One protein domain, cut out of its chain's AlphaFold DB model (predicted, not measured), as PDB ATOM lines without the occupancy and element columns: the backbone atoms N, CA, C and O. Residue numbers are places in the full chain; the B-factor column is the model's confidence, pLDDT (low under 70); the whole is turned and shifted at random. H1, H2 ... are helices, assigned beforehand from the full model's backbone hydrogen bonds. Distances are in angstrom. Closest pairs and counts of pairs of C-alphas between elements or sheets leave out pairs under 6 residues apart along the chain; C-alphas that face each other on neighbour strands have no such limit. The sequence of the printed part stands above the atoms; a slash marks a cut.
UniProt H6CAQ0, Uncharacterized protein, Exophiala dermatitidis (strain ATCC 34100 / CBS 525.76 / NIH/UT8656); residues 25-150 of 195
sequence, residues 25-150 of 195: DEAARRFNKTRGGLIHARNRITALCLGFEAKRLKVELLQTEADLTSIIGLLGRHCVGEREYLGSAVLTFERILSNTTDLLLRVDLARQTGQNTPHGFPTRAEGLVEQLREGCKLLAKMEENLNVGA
ATOM      1  N   ASP A  25     126.648 103.373  84.895       85.06
ATOM      2  CA  ASP A  25     126.628 104.378  83.827       85.06
ATOM      3  C   ASP A  25     125.205 104.668  83.364       85.06
ATOM      4  O   ASP A  25     124.790 105.825  83.267       85.06
ATOM      5  N   GLU A  26     124.414 103.621  83.139       88.19
ATOM      6  CA  GLU A  26     123.012 103.772  82.778       88.19
ATOM      7  C   GLU A  26     122.199 104.357  83.937       88.19
ATOM      8  O   GLU A  26     121.356 105.232  83.720       88.19
ATOM      9  N   ALA A  27     122.490 103.959  85.180       88.75
ATOM     10  CA  ALA A  27     121.883 104.574  86.356       88.75
ATOM     11  C   ALA A  27     122.187 106.078  86.422       88.75
ATOM     12  O   ALA A  27     121.270 106.886  86.579       88.75
ATOM     13  N   ALA A  28     123.446 106.475  86.225       89.94
ATOM     14  CA  ALA A  28     123.860 107.872  86.224       89.94
ATOM     15  C   ALA A  28     123.212 108.666  85.079       89.94
ATOM     16  O   ALA A  28     122.767 109.797  85.295       89.94
ATOM     17  N   ARG A  29     123.099 108.091  83.873       93.38
ATOM     18  CA  ARG A  29     122.388 108.722  82.746       93.38
ATOM     19  C   ARG A  29     120.923 108.986  83.084       93.38
ATOM     20  O   ARG A  29     120.443 110.109  82.908       93.38
ATOM     21  N   ARG A  30     120.216 107.982  83.606       94.62
ATOM     22  CA  ARG A  30     118.789 108.105  83.937       94.62
ATOM     23  C   ARG A  30     118.558 109.041  85.119       94.62
ATOM     24  O   ARG A  30     117.673 109.888  85.043       94.62
ATOM     25  N   PHE A  31     119.404 109.001  86.148       94.75
ATOM     26  CA  PHE A  31     119.339 109.975  87.239       94.75
ATOM     27  C   PHE A  31     119.607 111.408  86.772       94.75
ATOM     28  O   PHE A  31     118.891 112.311  87.197       94.75
ATOM     29  N   ASN A  32     120.562 111.637  85.862       95.25
ATOM     30  CA  ASN A  32     120.783 112.966  85.277       95.25
ATOM     31  C   ASN A  32     119.538 113.483  84.547       95.25
ATOM     32  O   ASN A  32     119.146 114.637  84.738       95.25
ATOM     33  N   LYS A  33     118.886 112.624  83.750       95.31
ATOM     34  CA  LYS A  33     117.627 112.960  83.074       95.31
ATOM     35  C   LYS A  33     116.533 113.308  84.083       95.31
ATOM     36  O   LYS A  33     115.877 114.340  83.942       95.31
ATOM     37  N   THR A  34     116.371 112.488  85.120       94.56
ATOM     38  CA  THR A  34     115.371 112.721  86.164       94.56
ATOM     39  C   THR A  34     115.630 114.020  86.919       94.56
ATOM     40  O   THR A  34     114.714 114.826  87.078       94.56
ATOM     41  N   ARG A  35     116.885 114.286  87.297       95.06
ATOM     42  CA  ARG A  35     117.297 115.543  87.933       95.06
ATOM     43  C   ARG A  35     116.931 116.753  87.071       95.06
ATOM     44  O   ARG A  35     116.350 117.703  87.583       95.06
ATOM     45  N   GLY A  36     117.211 116.709  85.765       94.00
ATOM     46  CA  GLY A  36     116.833 117.781  84.836       94.00
ATOM     47  C   GLY A  36     115.322 118.044  84.813       94.00
ATOM     48  O   GLY A  36     114.886 119.196  84.858       94.00
ATOM     49  N   GLY A  37     114.516 116.978  84.823       93.00
ATOM     50  CA  GLY A  37     113.060 117.078  84.923       93.00
ATOM     51  C   GLY A  37     112.585 117.708  86.237       93.00
ATOM     52  O   GLY A  37     111.720 118.587  86.220       93.00
ATOM     53  N   LEU A  38     113.178 117.319  87.370       92.25
ATOM     54  CA  LEU A  38     112.831 117.869  88.686       92.25
ATOM     55  C   LEU A  38     113.207 119.351  88.811       92.25
ATOM     56  O   LEU A  38     112.407 120.132  89.326       92.25
ATOM     57  N   ILE A  39     114.357 119.770  88.270       92.62
ATOM     58  CA  ILE A  39     114.758 121.187  88.204       92.62
ATOM     59  C   ILE A  39     113.708 122.005  87.448       92.62
ATOM     60  O   ILE A  39     113.270 123.061  87.918       92.62
ATOM     61  N   HIS A  40     113.276 121.513  86.286       92.62
ATOM     62  CA  HIS A  40     112.248 122.178  85.493       92.62
ATOM     63  C   HIS A  40     110.924 122.277  86.265       92.62
ATOM     64  O   HIS A  40     110.333 123.358  86.348       92.62
ATOM     65  N   ALA A  41     110.493 121.181  86.896       88.69
ATOM     66  CA  ALA A  41     109.283 121.148  87.708       88.69
ATOM     67  C   ALA A  41     109.343 122.133  88.889       88.69
ATOM     68  O   ALA A  41     108.424 122.927  89.080       88.69
ATOM     69  N   ARG A  42     110.451 122.161  89.635       90.56
ATOM     70  CA  ARG A  42     110.695 123.089  90.750       90.56
ATOM     71  C   ARG A  42     110.614 124.553  90.313       90.56
ATOM     72  O   ARG A  42     109.991 125.375  90.992       90.56
ATOM     73  N   ASN A  43     111.243 124.891  89.187       89.94
ATOM     74  CA  ASN A  43     111.215 126.251  88.645       89.94
ATOM     75  C   ASN A  43     109.783 126.658  88.278       89.94
ATOM     76  O   ASN A  43     109.351 127.761  88.612       89.94
ATOM     77  N   ARG A  44     109.013 125.739  87.684       87.88
ATOM     78  CA  ARG A  44     107.594 125.961  87.389       87.88
ATOM     79  C   ARG A  44     106.753 126.135  88.648       87.88
ATOM     80  O   ARG A  44     106.011 127.103  88.728       87.88
ATOM     81  N   ILE A  45     106.905 125.279  89.658       85.81
ATOM     82  CA  ILE A  45     106.206 125.427  90.949       85.81
ATOM     83  C   ILE A  45     106.486 126.800  91.568       85.81
ATOM     84  O   ILE A  45     105.572 127.455  92.067       85.81
ATOM     85  N   THR A  46     107.739 127.256  91.494       83.81
ATOM     86  CA  THR A  46     108.131 128.580  91.992       83.81
ATOM     87  C   THR A  46     107.430 129.698  91.221       83.81
ATOM     88  O   THR A  46     106.899 130.611  91.844       83.81
ATOM     89  N   ALA A  47     107.370 129.607  89.889       83.62
ATOM     90  CA  ALA A  47     106.670 130.579  89.049       83.62
ATOM     91  C   ALA A  47     105.149 130.602  89.288       83.62
ATOM     92  O   ALA A  47     104.501 131.626  89.085       83.62
ATOM     93  N   LEU A  48     104.566 129.483  89.724       77.75
ATOM     94  CA  LEU A  48     103.130 129.362  89.974       77.75
ATOM     95  C   LEU A  48     102.692 129.916  91.348       77.75
ATOM     96  O   LEU A  48     101.492 130.070  91.550       77.75
ATOM     97  N   CYS A  49     103.612 130.237  92.272       66.25
ATOM     98  CA  CYS A  49     103.316 130.820  93.598       66.25
ATOM     99  C   CYS A  49     102.182 130.114  94.386       66.25
ATOM    100  O   CYS A  49     101.313 130.750  94.982       66.25
ATOM    101  N   LEU A  50     102.188 128.779  94.410       65.88
ATOM    102  CA  LEU A  50     101.088 127.956  94.931       65.88
ATOM    103  C   LEU A  50     101.122 127.773  96.471       65.88
ATOM    104  O   LEU A  50     101.534 126.731  96.963       65.88
ATOM    105  N   GLY A  51     100.653 128.742  97.261       69.19
ATOM    106  CA  GLY A  51     100.323 128.534  98.690       69.19
ATOM    107  C   GLY A  51     101.429 127.923  99.584       69.19
ATOM    108  O   GLY A  51     102.617 128.003  99.279       69.19
ATOM    109  N   PHE A  52     101.057 127.354 100.740       69.50
ATOM    110  CA  PHE A  52     102.003 126.733 101.688       69.50
ATOM    111  C   PHE A  52     102.493 125.352 101.225       69.50
ATOM    112  O   PHE A  52     103.693 125.083 101.274       69.50
ATOM    113  N   GLU A  53     101.607 124.507 100.692       74.75
ATOM    114  CA  GLU A  53     101.975 123.140 100.288       74.75
ATOM    115  C   GLU A  53     103.013 123.106  99.169       74.75
ATOM    116  O   GLU A  53     103.934 122.291  99.192       74.75
ATOM    117  N   ALA A  54     102.958 124.043  98.217       76.69
ATOM    118  CA  ALA A  54     103.976 124.072  97.181       76.69
ATOM    119  C   ALA A  54     105.313 124.642  97.667       76.69
ATOM    120  O   ALA A  54     106.341 124.357  97.055       76.69
ATOM    121  N   LYS A  55     105.337 125.397  98.777       84.19
ATOM    122  CA  LYS A  55     106.602 125.761  99.436       84.19
ATOM    123  C   LYS A  55     107.269 124.521 100.020       84.19
ATOM    124  O   LYS A  55     108.462 124.342  99.800       84.19
ATOM    125  N   ARG A  56     106.511 123.648 100.695       86.69
ATOM    126  CA  ARG A  56     107.028 122.362 101.198       86.69
ATOM    127  C   ARG A  56     107.501 121.472 100.055       86.69
ATOM    128  O   ARG A  56     108.656 121.067 100.055       86.69
ATOM    129  N   LEU A  57     106.670 121.278  99.032       86.75
ATOM    130  CA  LEU A  57     107.045 120.515  97.839       86.75
ATOM    131  C   LEU A  57     108.313 121.068  97.172       86.75
ATOM    132  O   LEU A  57     109.182 120.304  96.769       86.75
ATOM    133  N   LYS A  58     108.462 122.395  97.093       89.06
ATOM    134  CA  LYS A  58     109.675 123.038  96.569       89.06
ATOM    135  C   LYS A  58     110.919 122.703  97.395       89.06
ATOM    136  O   LYS A  58     111.965 122.455  96.802       89.06
ATOM    137  N   VAL A  59     110.824 122.747  98.725       90.81
ATOM    138  CA  VAL A  59     111.944 122.410  99.622       90.81
ATOM    139  C   VAL A  59     112.370 120.959  99.413       90.81
ATOM    140  O   VAL A  59     113.553 120.695  99.234       90.81
ATOM    141  N   GLU A  60     111.413 120.038  99.343       91.81
ATOM    142  CA  GLU A  60     111.708 118.616  99.139       91.81
ATOM    143  C   GLU A  60     112.303 118.358  97.747       91.81
ATOM    144  O   GLU A  60     113.290 117.642  97.623       91.81
ATOM    145  N   LEU A  61     111.796 119.015  96.697       90.94
ATOM    146  CA  LEU A  61     112.383 118.934  95.353       90.94
ATOM    147  C   LEU A  61     113.830 119.447  95.308       90.94
ATOM    148  O   LEU A  61     114.656 118.861  94.610       90.94
ATOM    149  N   LEU A  62     114.140 120.524  96.042       92.31
ATOM    150  CA  LEU A  62     115.506 121.039  96.177       92.31
ATOM    151  C   LEU A  62     116.423 120.032  96.874       92.31
ATOM    152  O   LEU A  62     117.541 119.812  96.416       92.31
ATOM    153  N   GLN A  63     115.947 119.413  97.956       93.50
ATOM    154  CA  GLN A  63     116.716 118.399  98.670       93.50
ATOM    155  C   GLN A  63     116.975 117.179  97.781       93.50
ATOM    156  O   GLN A  63     118.117 116.761  97.617       93.50
ATOM    157  N   THR A  64     115.936 116.660  97.124       91.62
ATOM    158  CA  THR A  64     116.063 115.533  96.197       91.62
ATOM    159  C   THR A  64     117.037 115.824  95.051       91.62
ATOM    160  O   THR A  64     117.792 114.947  94.638       91.62
ATOM    161  N   GLU A  65     117.053 117.049  94.522       93.38
ATOM    162  CA  GLU A  65     118.015 117.463  93.496       93.38
ATOM    163  C   GLU A  65     119.466 117.417  93.995       93.38
ATOM    164  O   GLU A  65     120.358 116.974  93.256       93.38
ATOM    165  N   ALA A  66     119.705 117.853  95.235       92.69
ATOM    166  CA  ALA A  66     121.016 117.782  95.867       92.69
ATOM    167  C   ALA A  66     121.454 116.322  96.067       92.69
ATOM    168  O   ALA A  66     122.555 115.952  95.648       92.69
ATOM    169  N   ASP A  67     120.567 115.473  96.592       91.88
ATOM    170  CA  ASP A  67     120.842 114.051  96.830       91.88
ATOM    171  C   ASP A  67     121.141 113.309  95.519       91.88
ATOM    172  O   ASP A  67     122.123 112.570  95.414       91.88
ATOM    173  N   LEU A  68     120.348 113.556  94.467       91.25
ATOM    174  CA  LEU A  68     120.598 112.994  93.138       91.25
ATOM    175  C   LEU A  68     121.950 113.445  92.583       91.25
ATOM    176  O   LEU A  68     122.655 112.652  91.965       91.25
ATOM    177  N   THR A  69     122.335 114.703  92.805       93.19
ATOM    178  CA  THR A  69     123.644 115.214  92.378       93.19
ATOM    179  C   THR A  69     124.786 114.508  93.104       93.19
ATOM    180  O   THR A  69     125.751 114.114  92.443       93.19
ATOM    181  N   SER A  70     124.659 114.285  94.417       91.25
ATOM    182  CA  SER A  70     125.632 113.506  95.198       91.25
ATOM    183  C   SER A  70     125.780 112.090  94.634       91.25
ATOM    184  O   SER A  70     126.878 111.662  94.270       91.25
ATOM    185  N   ILE A  71     124.655 111.396  94.440       89.69
ATOM    186  CA  ILE A  71     124.616 110.016  93.946       89.69
ATOM    187  C   ILE A  71     125.187 109.877  92.537       89.69
ATOM    188  O   ILE A  71     125.980 108.970  92.288       89.69
ATOM    189  N   ILE A  72     124.839 110.777  91.616       89.69
ATOM    190  CA  ILE A  72     125.412 110.792  90.262       89.69
ATOM    191  C   ILE A  72     126.939 110.937  90.338       89.69
ATOM    192  O   ILE A  72     127.661 110.222  89.642       89.69
ATOM    193  N   GLY A  73     127.439 111.821  91.209       85.94
ATOM    194  CA  GLY A  73     128.874 111.999  91.430       85.94
ATOM    195  C   GLY A  73     129.555 110.777  92.055       85.94
ATOM    196  O   GLY A  73     130.713 110.493  91.752       85.94
ATOM    197  N   LEU A  74     128.862 110.029  92.916       85.00
ATOM    198  CA  LEU A  74     129.368 108.771  93.472       85.00
ATOM    199  C   LEU A  74     129.405 107.662  92.424       85.00
ATOM    200  O   LEU A  74     130.424 106.992  92.313       85.00
ATOM    201  N   LEU A  75     128.357 107.504  91.614       84.31
ATOM    202  CA  LEU A  75     128.319 106.507  90.539       84.31
ATOM    203  C   LEU A  75     129.401 106.746  89.480       84.31
ATOM    204  O   LEU A  75     129.988 105.785  88.995       84.31
ATOM    205  N   GLY A  76     129.707 108.011  89.171       79.31
ATOM    206  CA  GLY A  76     130.803 108.360  88.261       79.31
ATOM    207  C   GLY A  76     132.204 108.109  88.834       79.31
ATOM    208  O   GLY A  76     133.155 107.958  88.075       79.31
ATOM    209  N   ARG A  77     132.351 108.051  90.167       79.88
ATOM    210  CA  ARG A  77     133.625 107.742  90.851       79.88
ATOM    211  C   ARG A  77     133.772 106.260  91.189       79.88
ATOM    212  O   ARG A  77     134.884 105.740  91.251       79.88
ATOM    213  N   HIS A  78     132.654 105.585  91.425       74.38
ATOM    214  CA  HIS A  78     132.583 104.203  91.862       74.38
ATOM    215  C   HIS A  78     131.746 103.403  90.865       74.38
ATOM    216  O   HIS A  78     130.520 103.328  90.962       74.38
ATOM    217  N   CYS A  79     132.428 102.764  89.914       64.50
ATOM    218  CA  CYS A  79     131.788 101.815  89.014       64.50
ATOM    219  C   CYS A  79     131.291 100.610  89.823       64.50
ATOM    220  O   CYS A  79     132.066  99.895  90.472       64.50
ATOM    221  N   VAL A  80     129.983 100.406  89.773       69.31
ATOM    222  CA  VAL A  80     129.278  99.250  90.295       69.31
ATOM    223  C   VAL A  80     128.685  98.543  89.087       69.31
ATOM    224  O   VAL A  80     128.054  99.170  88.233       69.31
ATOM    225  N   GLY A  81     128.914  97.231  89.006       71.12
ATOM    226  CA  GLY A  81     128.282  96.394  87.989       71.12
ATOM    227  C   GLY A  81     126.757  96.417  88.103       71.12
ATOM    228  O   GLY A  81     126.172  97.161  88.888       71.12
ATOM    229  N   GLU A  82     126.086  95.576  87.337       74.94
ATOM    230  CA  GLU A  82     124.628  95.541  87.327       74.94
ATOM    231  C   GLU A  82     124.015  95.212  88.700       74.94
ATOM    232  O   GLU A  82     124.293  94.168  89.299       74.94
ATOM    233  N   ARG A  83     123.142  96.092  89.209       76.50
ATOM    234  CA  ARG A  83     122.470  95.915  90.506       76.50
ATOM    235  C   ARG A  83     120.976  96.203  90.421       76.50
ATOM    236  O   ARG A  83     120.544  97.160  89.788       76.50
ATOM    237  N   GLU A  84     120.194  95.404  91.141       74.31
ATOM    238  CA  GLU A  84     118.735  95.552  91.255       74.31
ATOM    239  C   GLU A  84     118.333  96.803  92.058       74.31
ATOM    240  O   GLU A  84     117.340  97.458  91.741       74.31
ATOM    241  N   TYR A  85     119.122  97.188  93.071       79.81
ATOM    242  CA  TYR A  85     118.818  98.376  93.877       79.81
ATOM    243  C   TYR A  85     118.980  99.683  93.080       79.81
ATOM    244  O   TYR A  85     118.210 100.616  93.298       79.81
ATOM    245  N   LEU A  86     119.925  99.737  92.126       83.69
ATOM    246  CA  LEU A  86     120.116 100.889  91.235       83.69
ATOM    247  C   LEU A  86     118.899 101.077  90.332       83.69
ATOM    248  O   LEU A  86     118.349 102.175  90.263       83.69
ATOM    249  N   GLY A  87     118.435 100.002  89.690       84.56
ATOM    250  CA  GLY A  87     117.235 100.059  88.857       84.56
ATOM    251  C   GLY A  87     115.985 100.406  89.658       84.56
ATOM    252  O   GLY A  87     115.217 101.271  89.244       84.56
ATOM    253  N   SER A  88     115.824  99.826  90.851       86.31
ATOM    254  CA  SER A  88     114.701 100.141  91.747       86.31
ATOM    255  C   SER A  88     114.673 101.625  92.130       86.31
ATOM    256  O   SER A  88     113.610 102.253  92.125       86.31
ATOM    257  N   ALA A  89     115.840 102.208  92.417       87.88
ATOM    258  CA  ALA A  89     115.963 103.626  92.717       87.88
ATOM    259  C   ALA A  89     115.641 104.500  91.505       87.88
ATOM    260  O   ALA A  89     114.799 105.392  91.606       87.88
ATOM    261  N   VAL A  90     116.226 104.204  90.344       90.81
ATOM    262  CA  VAL A  90     115.939 104.937  89.105       90.81
ATOM    263  C   VAL A  90     114.443 104.930  88.791       90.81
ATOM    264  O   VAL A  90     113.862 105.995  88.590       90.81
ATOM    265  N   LEU A  91     113.796 103.763  88.823       90.75
ATOM    266  CA  LEU A  91     112.362 103.644  88.550       90.75
ATOM    267  C   LEU A  91     111.505 104.420  89.552       90.75
ATOM    268  O   LEU A  91     110.502 105.027  89.172       90.75
ATOM    269  N   THR A  92     111.900 104.426  90.826       91.19
ATOM    270  CA  THR A  92     111.210 105.200  91.863       91.19
ATOM    271  C   THR A  92     111.225 106.687  91.517       91.19
ATOM    272  O   THR A  92     110.176 107.332  91.516       91.19
ATOM    273  N   PHE A  93     112.382 107.226  91.137       91.50
ATOM    274  CA  PHE A  93     112.506 108.642  90.799       91.50
ATOM    275  C   PHE A  93     111.879 109.009  89.452       91.50
ATOM    276  O   PHE A  93     111.298 110.087  89.331       91.50
ATOM    277  N   GLU A  94     111.909 108.120  88.459       92.31
ATOM    278  CA  GLU A  94     111.164 108.314  87.209       92.31
ATOM    279  C   GLU A  94     109.653 108.397  87.468       92.31
ATOM    280  O   GLU A  94     108.968 109.266  86.920       92.31
ATOM    281  N   ARG A  95     109.132 107.551  88.365       92.19
ATOM    282  CA  ARG A  95     107.732 107.613  88.797       92.19
ATOM    283  C   ARG A  95     107.415 108.923  89.519       92.19
ATOM    284  O   ARG A  95     106.394 109.538  89.218       92.19
ATOM    285  N   ILE A  96     108.274 109.365  90.439       90.62
ATOM    286  CA  ILE A  96     108.108 110.642  91.153       90.62
ATOM    287  C   ILE A  96     108.076 111.816  90.167       90.62
ATOM    288  O   ILE A  96     107.198 112.678  90.255       90.62
ATOM    289  N   LEU A  97     108.986 111.836  89.188       92.44
ATOM    290  CA  LEU A  97     109.020 112.866  88.152       92.44
ATOM    291  C   LEU A  97     107.738 112.865  87.308       92.44
ATOM    292  O   LEU A  97     107.173 113.929  87.045       92.44
ATOM    293  N   SER A  98     107.258 111.684  86.915       91.94
ATOM    294  CA  SER A  98     105.997 111.540  86.179       91.94
ATOM    295  C   SER A  98     104.816 112.110  86.973       91.94
ATOM    296  O   SER A  98     104.090 112.968  86.471       91.94
ATOM    297  N   ASN A  99     104.686 111.741  88.252       89.12
ATOM    298  CA  ASN A  99     103.624 112.250  89.126       89.12
ATOM    299  C   ASN A  99     103.718 113.773  89.334       89.12
ATOM    300  O   ASN A  99     102.703 114.468  89.347       89.12
ATOM    301  N   THR A 100     104.936 114.304  89.470       88.50
ATOM    302  CA  THR A 100     105.170 115.752  89.596       88.50
ATOM    303  C   THR A 100     104.743 116.486  88.325       88.50
ATOM    304  O   THR A 100     104.135 117.555  88.386       88.50
ATOM    305  N   THR A 101     105.014 115.891  87.162       89.81
ATOM    306  CA  THR A 101     104.616 116.437  85.860       89.81
ATOM    307  C   THR A 101     103.094 116.408  85.680       89.81
ATOM    308  O   THR A 101     102.526 117.423  85.282       89.81
ATOM    309  N   ASP A 102     102.416 115.308  86.036       89.56
ATOM    310  CA  ASP A 102     100.941 115.221  86.042       89.56
ATOM    311  C   ASP A 102     100.319 116.300  86.937       89.56
ATOM    312  O   ASP A 102      99.382 116.985  86.523       89.56
ATOM    313  N   LEU A 103     100.868 116.509  88.140       86.75
ATOM    314  CA  LEU A 103     100.374 117.544  89.044       86.75
ATOM    315  C   LEU A 103     100.480 118.938  88.411       86.75
ATOM    316  O   LEU A 103      99.529 119.717  88.486       86.75
ATOM    317  N   LEU A 104     101.604 119.243  87.761       86.62
ATOM    318  CA  LEU A 104     101.811 120.526  87.091       86.62
ATOM    319  C   LEU A 104     100.871 120.734  85.905       86.62
ATOM    320  O   LEU A 104     100.290 121.810  85.784       86.62
ATOM    321  N   LEU A 105     100.661 119.708  85.079       87.94
ATOM    322  CA  LEU A 105      99.722 119.776  83.957       87.94
ATOM    323  C   LEU A 105      98.292 120.067  84.430       87.94
ATOM    324  O   LEU A 105      97.581 120.858  83.814       87.94
ATOM    325  N   ARG A 106      97.872 119.485  85.558       86.12
ATOM    326  CA  ARG A 106      96.554 119.773  86.151       86.12
ATOM    327  C   ARG A 106      96.437 121.209  86.639       86.12
ATOM    328  O   ARG A 106      95.366 121.799  86.521       86.12
ATOM    329  N   VAL A 107      97.509 121.764  87.203       84.62
ATOM    330  CA  VAL A 107      97.525 123.168  87.632       84.62
ATOM    331  C   VAL A 107      97.445 124.099  86.428       84.62
ATOM    332  O   VAL A 107      96.667 125.051  86.462       84.62
ATOM    333  N   ASP A 108      98.187 123.818  85.356       84.62
ATOM    334  CA  ASP A 108      98.096 124.607  84.123       84.62
ATOM    335  C   ASP A 108      96.674 124.578  83.555       84.62
ATOM    336  O   ASP A 108      96.123 125.626  83.223       84.62
ATOM    337  N   LEU A 109      96.061 123.391  83.489       85.56
ATOM    338  CA  LEU A 109      94.700 123.223  82.984       85.56
ATOM    339  C   LEU A 109      93.677 123.985  83.837       85.56
ATOM    340  O   LEU A 109      92.805 124.666  83.296       85.56
ATOM    341  N   ALA A 110      93.795 123.918  85.166       83.06
ATOM    342  CA  ALA A 110      92.948 124.685  86.078       83.06
ATOM    343  C   ALA A 110      93.072 126.193  85.804       83.06
ATOM    344  O   ALA A 110      92.065 126.880  85.650       83.06
ATOM    345  N   ARG A 111      94.295 126.701  85.621       82.44
ATOM    346  CA  ARG A 111      94.520 128.117  85.293       82.44
ATOM    347  C   ARG A 111      93.937 128.513  83.939       82.44
ATOM    348  O   ARG A 111      93.316 129.567  83.844       82.44
ATOM    349  N   GLN A 112      94.119 127.687  82.910       83.81
ATOM    350  CA  GLN A 112      93.566 127.941  81.572       83.81
ATOM    351  C   GLN A 112      92.034 127.989  81.579       83.81
ATOM    352  O   GLN A 112      91.437 128.725  80.801       83.81
ATOM    353  N   THR A 113      91.404 127.234  82.479       86.06
ATOM    354  CA  THR A 113      89.944 127.171  82.642       86.06
ATOM    355  C   THR A 113      89.399 128.158  83.682       86.06
ATOM    356  O   THR A 113      88.206 128.134  83.978       86.06
ATOM    357  N   GLY A 114      90.240 129.042  84.236       77.88
ATOM    358  CA  GLY A 114      89.837 130.049  85.226       77.88
ATOM    359  C   GLY A 114      89.560 129.494  86.630       77.88
ATOM    360  O   GLY A 114      88.976 130.186  87.461       77.88
ATOM    361  N   GLN A 115      89.970 128.258  86.916       78.31
ATOM    362  CA  GLN A 115      89.881 127.653  88.244       78.31
ATOM    363  C   GLN A 115      91.111 128.026  89.088       78.31
ATOM    364  O   GLN A 115      92.246 127.966  88.617       78.31
ATOM    365  N   ASN A 116      90.902 128.370  90.364       69.38
ATOM    366  CA  ASN A 116      91.989 128.787  91.263       69.38
ATOM    367  C   ASN A 116      92.984 127.653  91.567       69.38
ATOM    368  O   ASN A 116      94.195 127.860  91.519       69.38
ATOM    369  N   THR A 117      92.487 126.455  91.876       69.94
ATOM    370  CA  THR A 117      93.305 125.265  92.146       69.94
ATOM    371  C   THR A 117      92.552 123.999  91.739       69.94
ATOM    372  O   THR A 117      91.347 123.898  91.983       69.94
ATOM    373  N   PRO A 118      93.234 123.004  91.140       72.44
ATOM    374  CA  PRO A 118      92.592 121.739  90.830       72.44
ATOM    375  C   PRO A 118      92.188 121.026  92.125       72.44
ATOM    376  O   PRO A 118      92.928 121.017  93.115       72.44
ATOM    377  N   HIS A 119      91.006 120.410  92.118       74.88
ATOM    378  CA  HIS A 119      90.497 119.687  93.278       74.88
ATOM    379  C   HIS A 119      91.482 118.591  93.728       74.88
ATOM    380  O   HIS A 119      92.030 117.847  92.910       74.88
ATOM    381  N   GLY A 120      91.736 118.512  95.037       77.94
ATOM    382  CA  GLY A 120      92.694 117.565  95.616       77.94
ATOM    383  C   GLY A 120      94.173 117.914  95.397       77.94
ATOM    384  O   GLY A 120      95.028 117.082  95.704       77.94
ATOM    385  N   PHE A 121      94.504 119.116  94.900       82.62
ATOM    386  CA  PHE A 121      95.895 119.572  94.779       82.62
ATOM    387  C   PHE A 121      96.685 119.456  96.095       82.62
ATOM    388  O   PHE A 121      97.752 118.847  96.053       82.62
ATOM    389  N   PRO A 122      96.186 119.940  97.255       81.69
ATOM    390  CA  PRO A 122      96.932 119.847  98.512       81.69
ATOM    391  C   PRO A 122      97.266 118.400  98.889       81.69
ATOM    392  O   PRO A 122      98.412 118.082  99.177       81.69
ATOM    393  N   THR A 123      96.292 117.492  98.784       85.56
ATOM    394  CA  THR A 123      96.476 116.067  99.096       85.56
ATOM    395  C   THR A 123      97.500 115.399  98.177       85.56
ATOM    396  O   THR A 123      98.306 114.590  98.627       85.56
ATOM    397  N   ARG A 124      97.494 115.736  96.881       85.62
ATOM    398  CA  ARG A 124      98.469 115.200  95.919       85.62
ATOM    399  C   ARG A 124      99.863 115.779  96.125       85.62
ATOM    400  O   ARG A 124     100.834 115.043  95.995       85.62
ATOM    401  N   ALA A 125      99.956 117.071  96.434       86.00
ATOM    402  CA  ALA A 125     101.219 117.722  96.756       86.00
ATOM    403  C   ALA A 125     101.845 117.095  98.010       86.00
ATOM    404  O   ALA A 125     103.026 116.764  97.985       86.00
ATOM    405  N   GLU A 126     101.045 116.828  99.044       86.88
ATOM    406  CA  GLU A 126     101.511 116.135 100.250       86.88
ATOM    407  C   GLU A 126     101.938 114.692  99.954       86.88
ATOM    408  O   GLU A 126     103.006 114.254 100.371       86.88
ATOM    409  N   GLY A 127     101.161 113.959  99.151       88.19
ATOM    410  CA  GLY A 127     101.547 112.616  98.714       88.19
ATOM    411  C   GLY A 127     102.865 112.595  97.930       88.19
ATOM    412  O   GLY A 127     103.659 111.671  98.088       88.19
ATOM    413  N   LEU A 128     103.128 113.618  97.108       88.62
ATOM    414  CA  LEU A 128     104.408 113.785  96.414       88.62
ATOM    415  C   LEU A 128     105.555 114.110  97.371       88.62
ATOM    416  O   LEU A 128     106.648 113.584  97.185       88.62
ATOM    417  N   VAL A 129     105.315 114.947  98.382       89.62
ATOM    418  CA  VAL A 129     106.294 115.240  99.439       89.62
ATOM    419  C   VAL A 129     106.728 113.952 100.136       89.62
ATOM    420  O   VAL A 129     107.922 113.690 100.245       89.62
ATOM    421  N   GLU A 130     105.780 113.103 100.527       90.50
ATOM    422  CA  GLU A 130     106.106 111.827 101.170       90.50
ATOM    423  C   GLU A 130     106.842 110.869 100.223       90.50
ATOM    424  O   GLU A 130     107.815 110.226 100.619       90.50
ATOM    425  N   GLN A 131     106.463 110.822  98.941       90.69
ATOM    426  CA  GLN A 131     107.199 110.040  97.940       90.69
ATOM    427  C   GLN A 131     108.643 110.529  97.756       90.69
ATOM    428  O   GLN A 131     109.550 109.705  97.643       90.69
ATOM    429  N   LEU A 132     108.865 111.847  97.735       90.06
ATOM    430  CA  LEU A 132     110.201 112.442  97.646       90.06
ATOM    431  C   LEU A 132     111.040 112.084  98.872       90.06
ATOM    432  O   LEU A 132     112.168 111.631  98.710       90.06
ATOM    433  N   ARG A 133     110.475 112.184 100.081       91.56
ATOM    434  CA  ARG A 133     111.162 111.813 101.329       91.56
ATOM    435  C   ARG A 133     111.579 110.350 101.358       91.56
ATOM    436  O   ARG A 133     112.720 110.043 101.699       91.56
ATOM    437  N   GLU A 134     110.681 109.442 100.986       89.31
ATOM    438  CA  GLU A 134     111.015 108.016 100.890       89.31
ATOM    439  C   GLU A 134     112.066 107.751  99.804       89.31
ATOM    440  O   GLU A 134     112.991 106.961 100.008       89.31
ATOM    441  N   GLY A 135     111.995 108.472  98.682       87.31
ATOM    442  CA  GLY A 135     113.038 108.474  97.659       87.31
ATOM    443  C   GLY A 135     114.396 108.926  98.206       87.31
ATOM    444  O   GLY A 135     115.399 108.247  97.993       87.31
ATOM    445  N   CYS A 136     114.455 110.034  98.944       89.94
ATOM    446  CA  CYS A 136     115.684 110.538  99.562       89.94
ATOM    447  C   CYS A 136     116.281 109.528 100.550       89.94
ATOM    448  O   CYS A 136     117.485 109.280 100.524       89.94
ATOM    449  N   LYS A 137     115.454 108.849 101.359       89.62
ATOM    450  CA  LYS A 137     115.921 107.750 102.228       89.62
ATOM    451  C   LYS A 137     116.547 106.608 101.425       89.62
ATOM    452  O   LYS A 137     117.519 106.002 101.874       89.62
ATOM    453  N   LEU A 138     115.997 106.294 100.251       88.06
ATOM    454  CA  LEU A 138     116.563 105.293  99.349       88.06
ATOM    455  C   LEU A 138     117.931 105.735  98.807       88.06
ATOM    456  O   LEU A 138     118.859 104.927  98.800       88.06
ATOM    457  N   LEU A 139     118.071 107.001  98.396       88.19
ATOM    458  CA  LEU A 139     119.353 107.560  97.954       88.19
ATOM    459  C   LEU A 139     120.386 107.554  99.083       88.19
ATOM    460  O   LEU A 139     121.502 107.108  98.856       88.19
ATOM    461  N   ALA A 140     120.013 107.933 100.305       87.81
ATOM    462  CA  ALA A 140     120.920 107.901 101.453       87.81
ATOM    463  C   ALA A 140     121.451 106.481 101.739       87.81
ATOM    464  O   ALA A 140     122.654 106.281 101.900       87.81
ATOM    465  N   LYS A 141     120.576 105.464 101.711       86.19
ATOM    466  CA  LYS A 141     120.996 104.050 101.821       86.19
ATOM    467  C   LYS A 141     121.920 103.636 100.680       86.19
ATOM    468  O   LYS A 141     122.828 102.829 100.856       86.19
ATOM    469  N   MET A 142     121.658 104.139  99.479       84.31
ATOM    470  CA  MET A 142     122.486 103.862  98.316       84.31
ATOM    471  C   MET A 142     123.878 104.486  98.465       84.31
ATOM    472  O   MET A 142     124.869 103.806  98.220       84.31
ATOM    473  N   GLU A 143     123.955 105.736  98.912       85.50
ATOM    474  CA  GLU A 143     125.201 106.436  99.220       85.50
ATOM    475  C   GLU A 143     126.025 105.690 100.274       85.50
ATOM    476  O   GLU A 143     127.215 105.456 100.065       85.50
ATOM    477  N   GLU A 144     125.394 105.233 101.358       83.69
ATOM    478  CA  GLU A 144     126.044 104.403 102.377       83.69
ATOM    479  C   GLU A 144     126.649 103.128 101.765       83.69
ATOM    480  O   GLU A 144     127.837 102.853 101.941       83.69
ATOM    481  N   ASN A 145     125.876 102.392 100.961       79.06
ATOM    482  CA  ASN A 145     126.346 101.169 100.306       79.06
ATOM    483  C   ASN A 145     127.511 101.418  99.333       79.06
ATOM    484  O   ASN A 145     128.434 100.603  99.245       79.06
ATOM    485  N   LEU A 146     127.484 102.536  98.602       76.75
ATOM    486  CA  LEU A 146     128.557 102.924  97.686       76.75
ATOM    487  C   LEU A 146     129.838 103.312  98.442       76.75
ATOM    488  O   LEU A 146     130.930 102.915  98.034       76.75
ATOM    489  N   ASN A 147     129.708 104.015  99.570       71.62
ATOM    490  CA  ASN A 147     130.836 104.425 100.408       71.62
ATOM    491  C   ASN A 147     131.469 103.244 101.170       71.62
ATOM    492  O   ASN A 147     132.695 103.134 101.230       71.62
ATOM    493  N   VAL A 148     130.673 102.305 101.694       63.06
ATOM    494  CA  VAL A 148     131.186 101.089 102.362       63.06
ATOM    495  C   VAL A 148     131.951 100.189 101.376       63.06
ATOM    496  O   VAL A 148     132.993  99.624 101.719       63.06
ATOM    497  N   GLY A 149     131.504 100.119 100.118       53.53
ATOM    498  CA  GLY A 149     132.233  99.442  99.038       53.53
ATOM    499  C   GLY A 149     133.563 100.109  98.652       53.53
ATOM    500  O   GLY A 149     134.428  99.456  98.064       53.53
ATOM    501  N   ALA A 150     133.763 101.388  98.993       47.50
ATOM    502  CA  ALA A 150     135.021 102.105  98.777       47.50
ATOM    503  C   ALA A 150     136.045 101.853  99.903       47.50
ATOM    504  O   ALA A 150     137.237 101.732  99.623       47.50
TER     505      ALA A 150
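This is residues 25 to 150 of the 195 residues of an uncharacterized protein of Exophiala dermatitidis (strain ATCC 34100 / CBS 525.76 / NIH/UT8656) (UniProt H6CAQ0). Four long helices stand side by side in an up-and-down bundle, in which each helix runs against the one before it in the chain, and together they make a rod. H4, the longest helix by residues, packs on H2 and H3, and H1, across the bundle from H4, packs on the same two, giving a four-sided ring of helices. The links from H1 to H2 and from H3 to H4 turn at one end of the rod, and the link from H2 to H3 turns at the other. The printed part has 126 residues, with four named helices in the order H1, H2, H3, H4 and no named strand; the class is all helix. It is compact, with a radius of gyration of the C-alphas of 15.7 A, and spans 54 by 21 by 21 A.

H4 is residues 121 to 150, 43.0 A from first to last C-alpha, and ends with C-alpha 150 at (135.021, 102.105, 98.777). H2 is residues 51 to 77, 40.0 A long. H3 is residues 84 to 112, 42.1 A long, and begins with C-alpha 84 at (118.735, 95.552, 91.255). H1 is residues 25 to 48, 34.8 A long, and begins with C-alpha 25 at (126.628, 104.378, 83.827).

H4 touches H2, the same way at a shallow tilt of 21 degrees; their closest C-alphas, those of Leu 57 and Val 129, are 5.6 A apart. H4 also touches H3, opposite ways at a shallow tilt of 24 degrees, as a helical hairpin. The closest C-alphas of H3 and H4, those of Ala 89 and Leu 138, are 6.9 A apart, and the two centres are 14.0 A apart. H1 touches H2, opposite ways at a shallow tilt of 21 degrees, in a second helical hairpin; their closest C-alphas, those of Ala 28 and Ile 72, are 5.2 A apart. H1 touches H3, the same way at a shallow tilt of 23 degrees, with the closest C-alphas, those of Thr 34 and Glu 94, 6.2 A apart. H1 and H4 are apart. H2 and H3 are near each other, with 6 pairs of C-alphas within 10 A. In H1, H3 and H4 every O i to N i+4 pair is within hydrogen-bond range; in H2, 22 of 23 are.

The two C-alphas farthest apart, those of Gly 114 and Ala 150, are 54.8 A apart. The printed part has no cut. The link from H1 to H2 is tight, the links from H2 to H3 and from H3 to H4 are short, and no link is long. The mean pLDDT of the printed part is 84.8; it is under 70 at residues 49 to 52, 79 to 80, 116 to 117 and 148 to 150.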